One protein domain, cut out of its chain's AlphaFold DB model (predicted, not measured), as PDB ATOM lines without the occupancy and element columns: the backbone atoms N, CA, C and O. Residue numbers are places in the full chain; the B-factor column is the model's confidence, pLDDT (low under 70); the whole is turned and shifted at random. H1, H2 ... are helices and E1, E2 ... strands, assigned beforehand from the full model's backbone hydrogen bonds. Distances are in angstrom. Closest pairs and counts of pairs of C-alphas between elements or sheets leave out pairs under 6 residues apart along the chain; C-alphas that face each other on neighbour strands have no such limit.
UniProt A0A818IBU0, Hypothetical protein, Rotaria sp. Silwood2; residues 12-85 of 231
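This is residues 12 to 85 of the 231 residues of the protein "Hypothetical protein" of Rotaria sp. Silwood2 (UniProt A0A818IBU0). A loose rod: helix H1 runs from a looped end holding E1 to a small antiparallel hairpin, E2 and E3, beyond which residues 78 to 85 of helix H2 stick out. The 74 printed residues, class mixed, run E1, H1, E2, E3, H2: two named helices, three named strands. The radius of gyration of the C-alphas is 16.3 A; the spans are 53 by 22 by 22 A.

Start at E1, residues 20 to 22, which pairs with no named strand and is apart from H1, residues 29 to 44. Next find the hairpin of E2, residues 54 to 56, and E3, residues 68 to 70, where N 55 and O 69, 2.8 A apart, are within hydrogen-bond range. The closest C-alphas of H1 and E3 are Gln 43 and Leu 69, 7.1 A. H2, residues 72 to 85, is apart from H1. O i to N i+4 pairs are within range throughout H1, and 9 of 10 in H2.

From C-alpha 29 at (-3.898, -45.493, -27.038), H1 runs 22.8 A. H2 runs 20.3 A to C-alpha 85 at (-5.645, -44.224, 17.071).

The printed part has no cut. The E2 to E3 link is long. pLDDT is under 70 at residues 26, 63 to 66 and 72 to 85.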
ATOM      1  N   ILE A  12       0.775 -31.960 -31.053       82.19
ATOM      2  CA  ILE A  12       2.032 -32.672 -30.880       82.19
ATOM      3  C   ILE A  12       1.961 -34.023 -31.589       82.19
ATOM      4  O   ILE A  12       0.935 -34.705 -31.589       82.19
ATOM      5  N   ILE A  13       3.076 -34.448 -32.179       83.69
ATOM      6  CA  ILE A  13       3.208 -35.802 -32.719       83.69
ATOM      7  C   ILE A  13       3.702 -36.701 -31.589       83.69
ATOM      8  O   ILE A  13       4.802 -36.518 -31.064       83.69
ATOM      9  N   CYS A  14       2.897 -37.687 -31.202       77.94
ATOM     10  CA  CYS A  14       3.276 -38.609 -30.142       77.94
ATOM     11  C   CYS A  14       4.380 -39.549 -30.627       77.94
ATOM     12  O   CYS A  14       4.221 -40.278 -31.608       77.94
ATOM     13  N   HIS A  15       5.485 -39.605 -29.886       82.19
ATOM     14  CA  HIS A  15       6.597 -40.492 -30.209       82.19
ATOM     15  C   HIS A  15       6.197 -41.981 -30.238       82.19
ATOM     16  O   HIS A  15       6.766 -42.740 -31.024       82.19
ATOM     17  N   ASN A  16       5.208 -42.379 -29.429       79.50
ATOM     18  CA  ASN A  16       4.848 -43.782 -29.204       79.50
ATOM     19  C   ASN A  16       3.839 -44.324 -30.227       79.50
ATOM     20  O   ASN A  16       4.044 -45.411 -30.750       79.50
ATOM     21  N   CYS A  17       2.765 -43.590 -30.538       82.81
ATOM     22  CA  CYS A  17       1.781 -44.027 -31.541       82.81
ATOM     23  C   CYS A  17       1.983 -43.391 -32.926       82.81
ATOM     24  O   CYS A  17       1.258 -43.738 -33.850       82.81
ATOM     25  N   LYS A  18       2.914 -42.432 -33.062       84.69
ATOM     26  CA  LYS A  18       3.150 -41.609 -34.269       84.69
ATOM     27  C   LYS A  18       1.944 -40.776 -34.738       84.69
ATOM     28  O   LYS A  18       2.033 -40.107 -35.763       84.69
ATOM     29  N   GLY A  19       0.845 -40.779 -33.985       82.44
ATOM     30  CA  GLY A  19      -0.348 -39.974 -34.234       82.44
ATOM     31  C   GLY A  19      -0.209 -38.534 -33.741       82.44
ATOM     32  O   GLY A  19       0.658 -38.222 -32.919       82.44
ATOM     33  N   LYS A  20      -1.084 -37.659 -34.243       85.19
ATOM     34  CA  LYS A  20      -1.226 -36.276 -33.774       85.19
ATOM     35  C   LYS A  20      -2.181 -36.226 -32.582       85.19
ATOM     36  O   LYS A  20      -3.244 -36.835 -32.627       85.19
ATOM     37  N   HIS A  21      -1.792 -35.499 -31.543       81.94
ATOM     38  CA  HIS A  21      -2.552 -35.303 -30.310       81.94
ATOM     39  C   HIS A  21      -2.519 -33.833 -29.924       81.94
ATOM     40  O   HIS A  21      -1.550 -33.149 -30.233       81.94
ATOM     41  N   LEU A  22      -3.522 -33.349 -29.202       81.19
ATOM     42  CA  LEU A  22      -3.395 -32.062 -28.522       81.19
ATOM     43  C   LEU A  22      -2.435 -32.213 -27.336       81.19
ATOM     44  O   LEU A  22      -2.346 -33.281 -26.732       81.19
ATOM     45  N   SER A  23      -1.728 -31.149 -26.963       71.00
ATOM     46  CA  SER A  23      -0.877 -31.137 -25.764       71.00
ATOM     47  C   SER A  23      -1.643 -31.446 -24.470       71.00
ATOM     48  O   SER A  23      -1.051 -31.901 -23.493       71.00
ATOM     49  N   THR A  24      -2.961 -31.246 -24.483       72.75
ATOM     50  CA  THR A  24      -3.911 -31.575 -23.414       72.75
ATOM     51  C   THR A  24      -4.533 -32.972 -23.564       72.75
ATOM     52  O   THR A  24      -5.180 -33.463 -22.635       72.75
ATOM     53  N   ASP A  25      -4.324 -33.654 -24.695       70.38
ATOM     54  CA  ASP A  25      -4.869 -34.985 -24.959       70.38
ATOM     55  C   ASP A  25      -3.998 -36.088 -24.332       70.38
ATOM     56  O   ASP A  25      -3.040 -36.607 -24.908       70.38
ATOM     57  N   PHE A  26      -4.384 -36.508 -23.126       68.62
ATOM     58  CA  PHE A  26      -3.764 -37.630 -22.414       68.62
ATOM     59  C   PHE A  26      -4.311 -39.011 -22.835       68.62
ATOM     60  O   PHE A  26      -4.063 -40.008 -22.142       68.62
ATOM     61  N   SER A  27      -5.050 -39.090 -23.947       73.00
ATOM     62  CA  SER A  27      -5.813 -40.273 -24.377       73.00
ATOM     63  C   SER A  27      -5.075 -41.171 -25.373       73.00
ATOM     64  O   SER A  27      -5.687 -42.088 -25.924       73.00
ATOM     65  N   CYS A  28      -3.774 -40.956 -25.596       78.88
ATOM     66  CA  CYS A  28      -2.968 -41.755 -26.522       78.88
ATOM     67  C   CYS A  28      -3.126 -43.275 -26.259       78.88
ATOM     68  O   CYS A  28      -2.741 -43.751 -25.182       78.88
ATOM     69  N   PRO A  29      -3.635 -44.065 -27.229       79.31
ATOM     70  CA  PRO A  29      -3.898 -45.493 -27.038       79.31
ATOM     71  C   PRO A  29      -2.653 -46.308 -26.672       79.31
ATOM     72  O   PRO A  29      -2.718 -47.159 -25.786       79.31
ATOM     73  N   ALA A  30      -1.506 -46.006 -27.292       79.12
ATOM     74  CA  ALA A  30      -0.241 -46.690 -27.019       79.12
ATOM     75  C   ALA A  30       0.235 -46.447 -25.576       79.12
ATOM     76  O   ALA A  30       0.535 -47.390 -24.844       79.12
ATOM     77  N   ILE A  31       0.210 -45.188 -25.125       77.50
ATOM     78  CA  ILE A  31       0.545 -44.826 -23.738       77.50
ATOM     79  C   ILE A  31      -0.451 -45.463 -22.765       77.50
ATOM     80  O   ILE A  31      -0.071 -45.913 -21.684       77.50
ATOM     81  N   ARG A  32      -1.732 -45.535 -23.136       81.00
ATOM     82  CA  ARG A  32      -2.769 -46.168 -22.319       81.00
ATOM     83  C   ARG A  32      -2.541 -47.670 -22.159       81.00
ATOM     84  O   ARG A  32      -2.747 -48.177 -21.058       81.00
ATOM     85  N   SER A  33      -2.101 -48.358 -23.215       81.25
ATOM     86  CA  SER A  33      -1.719 -49.776 -23.151       81.25
ATOM     87  C   SER A  33      -0.538 -49.976 -22.207       81.25
ATOM     88  O   SER A  33      -0.645 -50.738 -21.249       81.25
ATOM     89  N   TYR A  34       0.522 -49.185 -22.382       82.56
ATOM     90  CA  TYR A  34       1.702 -49.243 -21.520       82.56
ATOM     91  C   TYR A  34       1.358 -48.989 -20.043       82.56
ATOM     92  O   TYR A  34       1.756 -49.740 -19.157       82.56
ATOM     93  N   ARG A  35       0.527 -47.977 -19.756       81.31
ATOM     94  CA  ARG A  35       0.044 -47.704 -18.390       81.31
ATOM     95  C   ARG A  35      -0.702 -48.898 -17.790       81.31
ATOM     96  O   ARG A  35      -0.530 -49.175 -16.607       81.31
ATOM     97  N   ARG A  36      -1.529 -49.600 -18.573       83.12
ATOM     98  CA  ARG A  36      -2.242 -50.803 -18.108       83.12
ATOM     99  C   ARG A  36      -1.280 -51.941 -17.788       83.12
ATOM    100  O   ARG A  36      -1.457 -52.589 -16.762       83.12
ATOM    101  N   GLU A  37      -0.273 -52.158 -18.626       86.25
ATOM    102  CA  GLU A  37       0.755 -53.180 -18.401       86.25
ATOM    103  C   GLU A  37       1.557 -52.902 -17.131       86.25
ATOM    104  O   GLU A  37       1.687 -53.792 -16.293       86.25
ATOM    105  N   VAL A  38       1.996 -51.657 -16.922       86.44
ATOM    106  CA  VAL A  38       2.705 -51.253 -15.697       86.44
ATOM    107  C   VAL A  38       1.829 -51.456 -14.459       86.44
ATOM    108  O   VAL A  38       2.282 -52.036 -13.477       86.44
ATOM    109  N   ILE A  39       0.560 -51.037 -14.500       85.31
ATOM    110  CA  ILE A  39      -0.378 -51.244 -13.384       85.31
ATOM    111  C   ILE A  39      -0.551 -52.738 -13.084       85.31
ATOM    112  O   ILE A  39      -0.521 -53.129 -11.920       85.31
ATOM    113  N   LYS A  40      -0.690 -53.578 -14.117       85.38
ATOM    114  CA  LYS A  40      -0.811 -55.034 -13.960       85.38
ATOM    115  C   LYS A  40       0.460 -55.643 -13.365       85.38
ATOM    116  O   LYS A  40       0.372 -56.486 -12.480       85.38
ATOM    117  N   HIS A  41       1.630 -55.193 -13.810       86.62
ATOM    118  CA  HIS A  41       2.912 -55.646 -13.280       86.62
ATOM    119  C   HIS A  41       3.061 -55.300 -11.793       86.62
ATOM    120  O   HIS A  41       3.420 -56.153 -10.992       86.62
ATOM    121  N   ILE A  42       2.702 -54.076 -11.401       85.81
ATOM    122  CA  ILE A  42       2.745 -53.630 -10.001       85.81
ATOM    123  C   ILE A  42       1.704 -54.363  -9.141       85.81
ATOM    124  O   ILE A  42       1.959 -54.632  -7.974       85.81
ATOM    125  N   GLN A  43       0.541 -54.723  -9.693       83.25
ATOM    126  CA  GLN A  43      -0.444 -55.552  -8.984       83.25
ATOM    127  C   GLN A  43       0.080 -56.957  -8.672       83.25
ATOM    128  O   GLN A  43      -0.251 -57.497  -7.619       83.25
ATOM    129  N   LEU A  44       0.867 -57.539  -9.579       84.62
ATOM    130  CA  LEU A  44       1.506 -58.842  -9.379       84.62
ATOM    131  C   LEU A  44       2.716 -58.756  -8.437       84.62
ATOM    132  O   LEU A  44       2.996 -59.721  -7.734       84.62
ATOM    133  N   HIS A  45       3.384 -57.599  -8.411       86.25
ATOM    134  CA  HIS A  45       4.628 -57.352  -7.677       86.25
ATOM    135  C   HIS A  45       4.574 -56.049  -6.852       86.25
ATOM    136  O   HIS A  45       5.292 -55.085  -7.155       86.25
ATOM    137  N   PRO A  46       3.710 -55.961  -5.823       82.62
ATOM    138  CA  PRO A  46       3.554 -54.748  -5.016       82.62
ATOM    139  C   PRO A  46       4.830 -54.354  -4.253       82.62
ATOM    140  O   PRO A  46       4.994 -53.189  -3.896       82.62
ATOM    141  N   GLU A  47       5.744 -55.296  -4.025       82.81
ATOM    142  CA  GLU A  47       7.043 -55.103  -3.375       82.81
ATOM    143  C   GLU A  47       8.012 -54.200  -4.149       82.81
ATOM    144  O   GLU A  47       8.959 -53.680  -3.562       82.81
ATOM    145  N   ILE A  48       7.782 -53.994  -5.451       85.44
ATOM    146  CA  ILE A  48       8.598 -53.098  -6.285       85.44
ATOM    147  C   ILE A  48       8.378 -51.632  -5.892       85.44
ATOM    148  O   ILE A  48       9.249 -50.786  -6.109       85.44
ATOM    149  N   LEU A  49       7.215 -51.307  -5.316       82.44
ATOM    150  CA  LEU A  49       6.952 -49.957  -4.843       82.44
ATOM    151  C   LEU A  49       7.716 -49.685  -3.543       82.44
ATOM    152  O   LEU A  49       7.655 -50.498  -2.619       82.44
ATOM    153  N   PRO A  50       8.378 -48.523  -3.417       82.38
ATOM    154  CA  PRO A  50       8.888 -48.076  -2.130       82.38
ATOM    155  C   PRO A  50       7.764 -47.974  -1.095       82.38
ATOM    156  O   PRO A  50       6.635 -47.610  -1.430       82.38
ATOM    157  N   ASP A  51       8.084 -48.211   0.178       77.75
ATOM    158  CA  ASP A  51       7.080 -48.301   1.247       77.75
ATOM    159  C   ASP A  51       6.247 -47.016   1.439       77.75
ATOM    160  O   ASP A  51       5.134 -47.058   1.956       77.75
ATOM    161  N   HIS A  52       6.752 -45.862   1.013       76.56
ATOM    162  CA  HIS A  52       6.076 -44.569   1.140       76.56
ATOM    163  C   HIS A  52       5.296 -44.156  -0.120       76.56
ATOM    164  O   HIS A  52       4.683 -43.088  -0.136       76.56
ATOM    165  N   VAL A  53       5.318 -44.964  -1.185       77.19
ATOM    166  CA  VAL A  53       4.697 -44.623  -2.469       77.19
ATOM    167  C   VAL A  53       3.350 -45.320  -2.616       77.19
ATOM    168  O   VAL A  53       3.229 -46.536  -2.477       77.19
ATOM    169  N   GLN A  54       2.333 -44.532  -2.961       82.44
ATOM    170  CA  GLN A  54       1.002 -45.012  -3.315       82.44
ATOM    171  C   GLN A  54       0.656 -44.567  -4.734       82.44
ATOM    172  O   GLN A  54       0.759 -43.389  -5.075       82.44
ATOM    173  N   ILE A  55       0.222 -45.512  -5.566       82.31
ATOM    174  CA  ILE A  55      -0.191 -45.252  -6.942       82.31
ATOM    175  C   ILE A  55      -1.709 -45.270  -7.016       82.31
ATOM    176  O   ILE A  55      -2.350 -46.295  -6.783       82.31
ATOM    177  N   PHE A  56      -2.290 -44.145  -7.416       83.25
ATOM    178  CA  PHE A  56      -3.715 -44.053  -7.710       83.25
ATOM    179  C   PHE A  56      -4.007 -44.619  -9.097       83.25
ATOM    180  O   PHE A  56      -3.503 -44.123 -10.104       83.25
ATOM    181  N   ILE A  57      -4.859 -45.645  -9.160       82.06
ATOM    182  CA  ILE A  57      -5.252 -46.251 -10.433       82.06
ATOM    183  C   ILE A  57      -6.410 -45.443 -11.043       82.06
ATOM    184  O   ILE A  57      -7.470 -45.322 -10.408       82.06
ATOM    185  N   PRO A  58      -6.277 -44.932 -12.282       77.44
ATOM    186  CA  PRO A  58      -7.378 -44.298 -13.003       77.44
ATOM    187  C   PRO A  58      -8.556 -45.254 -13.213       77.44
ATOM    188  O   PRO A  58      -8.357 -46.445 -13.436       77.44
ATOM    189  N   SER A  59      -9.790 -44.741 -13.196       79.38
ATOM    190  CA  SER A  59     -11.021 -45.551 -13.291       79.38
ATOM    191  C   SER A  59     -11.033 -46.526 -14.475       79.38
ATOM    192  O   SER A  59     -11.369 -47.690 -14.295       79.38
ATOM    193  N   TYR A  60     -10.572 -46.095 -15.651       76.75
ATOM    194  CA  TYR A  60     -10.512 -46.906 -16.876       76.75
ATOM    195  C   TYR A  60      -9.487 -48.062 -16.849       76.75
ATOM    196  O   TYR A  60      -9.397 -48.826 -17.815       76.75
ATOM    197  N   CYS A  61      -8.680 -48.158 -15.789       72.31
ATOM    198  CA  CYS A  61      -7.729 -49.245 -15.539       72.31
ATOM    199  C   CYS A  61      -8.155 -50.148 -14.368       72.31
ATOM    200  O   CYS A  61      -7.456 -51.112 -14.064       72.31
ATOM    201  N   ARG A  62      -9.271 -49.855 -13.686       79.38
ATOM    202  CA  ARG A  62      -9.740 -50.644 -12.540       79.38
ATOM    203  C   ARG A  62     -10.540 -51.840 -13.049       79.38
ATOM    204  O   ARG A  62     -11.692 -51.678 -13.422       79.38
ATOM    205  N   GLN A  63      -9.937 -53.027 -13.062       67.94
ATOM    206  CA  GLN A  63     -10.667 -54.261 -13.386       67.94
ATOM    207  C   GLN A  63     -11.374 -54.851 -12.151       67.94
ATOM    208  O   GLN A  63     -12.512 -55.276 -12.272       67.94
ATOM    209  N   ASN A  64     -10.767 -54.765 -10.954       62.00
ATOM    210  CA  ASN A  64     -11.256 -55.421  -9.725       62.00
ATOM    211  C   ASN A  64     -11.302 -54.495  -8.481       62.00
ATOM    212  O   ASN A  64     -10.959 -54.897  -7.376       62.00
ATOM    213  N   GLY A  65     -11.690 -53.222  -8.634       58.53
ATOM    214  CA  GLY A  65     -12.075 -52.369  -7.488       58.53
ATOM    215  C   GLY A  65     -10.957 -51.711  -6.656       58.53
ATOM    216  O   GLY A  65     -11.255 -50.844  -5.833       58.53
ATOM    217  N   GLY A  66      -9.678 -52.012  -6.891       69.88
ATOM    218  CA  GLY A  66      -8.564 -51.322  -6.226       69.88
ATOM    219  C   GLY A  66      -8.385 -49.878  -6.718       69.88
ATOM    220  O   GLY A  66      -8.060 -49.652  -7.884       69.88
ATOM    221  N   LYS A  67      -8.595 -48.884  -5.841       78.06
ATOM    222  CA  LYS A  67      -8.353 -47.458  -6.156       78.06
ATOM    223  C   LYS A  67      -6.878 -47.065  -6.030       78.06
ATOM    224  O   LYS A  67      -6.449 -46.125  -6.699       78.06
ATOM    225  N   VAL A  68      -6.134 -47.775  -5.186       78.50
ATOM    226  CA  VAL A  68      -4.750 -47.473  -4.818       78.50
ATOM    227  C   VAL A  68      -3.949 -48.770  -4.800       78.50
ATOM    228  O   VAL A  68      -4.441 -49.781  -4.301       78.50
ATOM    229  N   LEU A  69      -2.736 -48.731  -5.348       79.44
ATOM    230  CA  LEU A  69      -1.707 -49.749  -5.150       79.44
ATOM    231  C   LEU A  69      -0.635 -49.181  -4.228       79.44
ATOM    232  O   LEU A  69      -0.219 -48.037  -4.394       79.44
ATOM    233  N   GLY A  70      -0.177 -49.989  -3.288       77.69
ATOM    234  CA  GLY A  70       0.950 -49.675  -2.423       77.69
ATOM    235  C   GLY A  70       1.660 -50.963  -2.038       77.69
ATOM    236  O   GLY A  70       1.102 -52.054  -2.197       77.69
ATOM    237  N   ASN A  71       2.880 -50.837  -1.532       78.75
ATOM    238  CA  ASN A  71       3.605 -51.983  -1.009       78.75
ATOM    239  C   ASN A  71       2.849 -52.566   0.198       78.75
ATOM    240  O   ASN A  71       2.387 -51.840   1.079       78.75
ATOM    241  N   GLN A  72       2.692 -53.890   0.243       66.75
ATOM    242  CA  GLN A  72       1.969 -54.572   1.321       66.75
ATOM    243  C   GLN A  72       2.599 -54.318   2.701       66.75
ATOM    244  O   GLN A  72       1.883 -54.260   3.700       66.75
ATOM    245  N   ARG A  73       3.916 -54.078   2.765       64.62
ATOM    246  CA  ARG A  73       4.626 -53.729   4.007       64.62
ATOM    247  C   ARG A  73       4.189 -52.371   4.567       64.62
ATOM    248  O   ARG A  73       4.041 -52.228   5.781       64.62
ATOM    249  N   SER A  74       3.858 -51.416   3.702       58.94
ATOM    250  CA  SER A  74       3.303 -50.105   4.069       58.94
ATOM    251  C   SER A  74       1.946 -50.203   4.770       58.94
ATOM    252  O   SER A  74       1.615 -49.389   5.639       58.94
ATOM    253  N   TYR A  75       1.140 -51.206   4.410       56.12
ATOM    254  CA  TYR A  75      -0.174 -51.419   5.020       56.12
ATOM    255  C   TYR A  75      -0.060 -51.913   6.468       56.12
ATOM    256  O   TYR A  75      -0.867 -51.519   7.309       56.12
ATOM    257  N   PHE A  76       0.978 -52.686   6.805       51.78
ATOM    258  CA  PHE A  76       1.232 -53.090   8.192       51.78
ATOM    259  C   PHE A  76       1.647 -51.906   9.074       51.78
ATOM    260  O   PHE A  76       1.216 -51.817  10.226       51.78
ATOM    261  N   HIS A  77       2.417 -50.957   8.532       48.66
ATOM    262  CA  HIS A  77       2.859 -49.798   9.305       48.66
ATOM    263  C   HIS A  77       1.730 -48.780   9.543       48.66
ATOM    264  O   HIS A  77       1.606 -48.233  10.642       48.66
ATOM    265  N   SER A  78       0.850 -48.590   8.552       51.22
ATOM    266  CA  SER A  78      -0.332 -47.726   8.683       51.22
ATOM    267  C   SER A  78      -1.436 -48.339   9.553       51.22
ATOM    268  O   SER A  78      -2.070 -47.609  10.315       51.22
ATOM    269  N   GLN A  79      -1.628 -49.667   9.546       52.56
ATOM    270  CA  GLN A  79      -2.560 -50.311  10.478       52.56
ATOM    271  C   GLN A  79      -2.081 -50.273  11.929       52.56
ATOM    272  O   GLN A  79      -2.925 -50.145  12.809       52.56
ATOM    273  N   GLN A  80      -0.774 -50.330  12.219       50.34
ATOM    274  CA  GLN A  80      -0.297 -50.112  13.590       50.34
ATOM    275  C   GLN A  80      -0.577 -48.681  14.062       50.34
ATOM    276  O   GLN A  80      -1.151 -48.519  15.136       50.34
ATOM    277  N   GLN A  81      -0.285 -47.654  13.255       50.22
ATOM    278  CA  GLN A  81      -0.639 -46.269  13.608       50.22
ATOM    279  C   GLN A  81      -2.155 -46.068  13.764       50.22
ATOM    280  O   GLN A  81      -2.589 -45.388  14.692       50.22
ATOM    281  N   GLN A  82      -2.978 -46.716  12.933       50.03
ATOM    282  CA  GLN A  82      -4.433 -46.695  13.107       50.03
ATOM    283  C   GLN A  82      -4.908 -47.515  14.313       50.03
ATOM    284  O   GLN A  82      -5.891 -47.129  14.929       50.03
ATOM    285  N   LYS A  83      -4.226 -48.598  14.713       42.75
ATOM    286  CA  LYS A  83      -4.542 -49.340  15.948       42.75
ATOM    287  C   LYS A  83      -4.235 -48.514  17.195       42.75
ATOM    288  O   LYS A  83      -5.001 -48.591  18.146       42.75
ATOM    289  N   TYR A  84      -3.189 -47.684  17.172       47.09
ATOM    290  CA  TYR A  84      -2.922 -46.715  18.242       47.09
ATOM    291  C   TYR A  84      -3.942 -45.562  18.269       47.09
ATOM    292  O   TYR A  84      -4.258 -45.070  19.347       47.09
ATOM    293  N   MET A  85      -4.525 -45.180  17.126       42.72
ATOM    294  CA  MET A  85      -5.645 -44.224  17.071       42.72
ATOM    295  C   MET A  85      -6.997 -44.857  17.470       42.72
ATOM    296  O   MET A  85      -7.810 -44.204  18.118       42.72
TER     297      MET A  85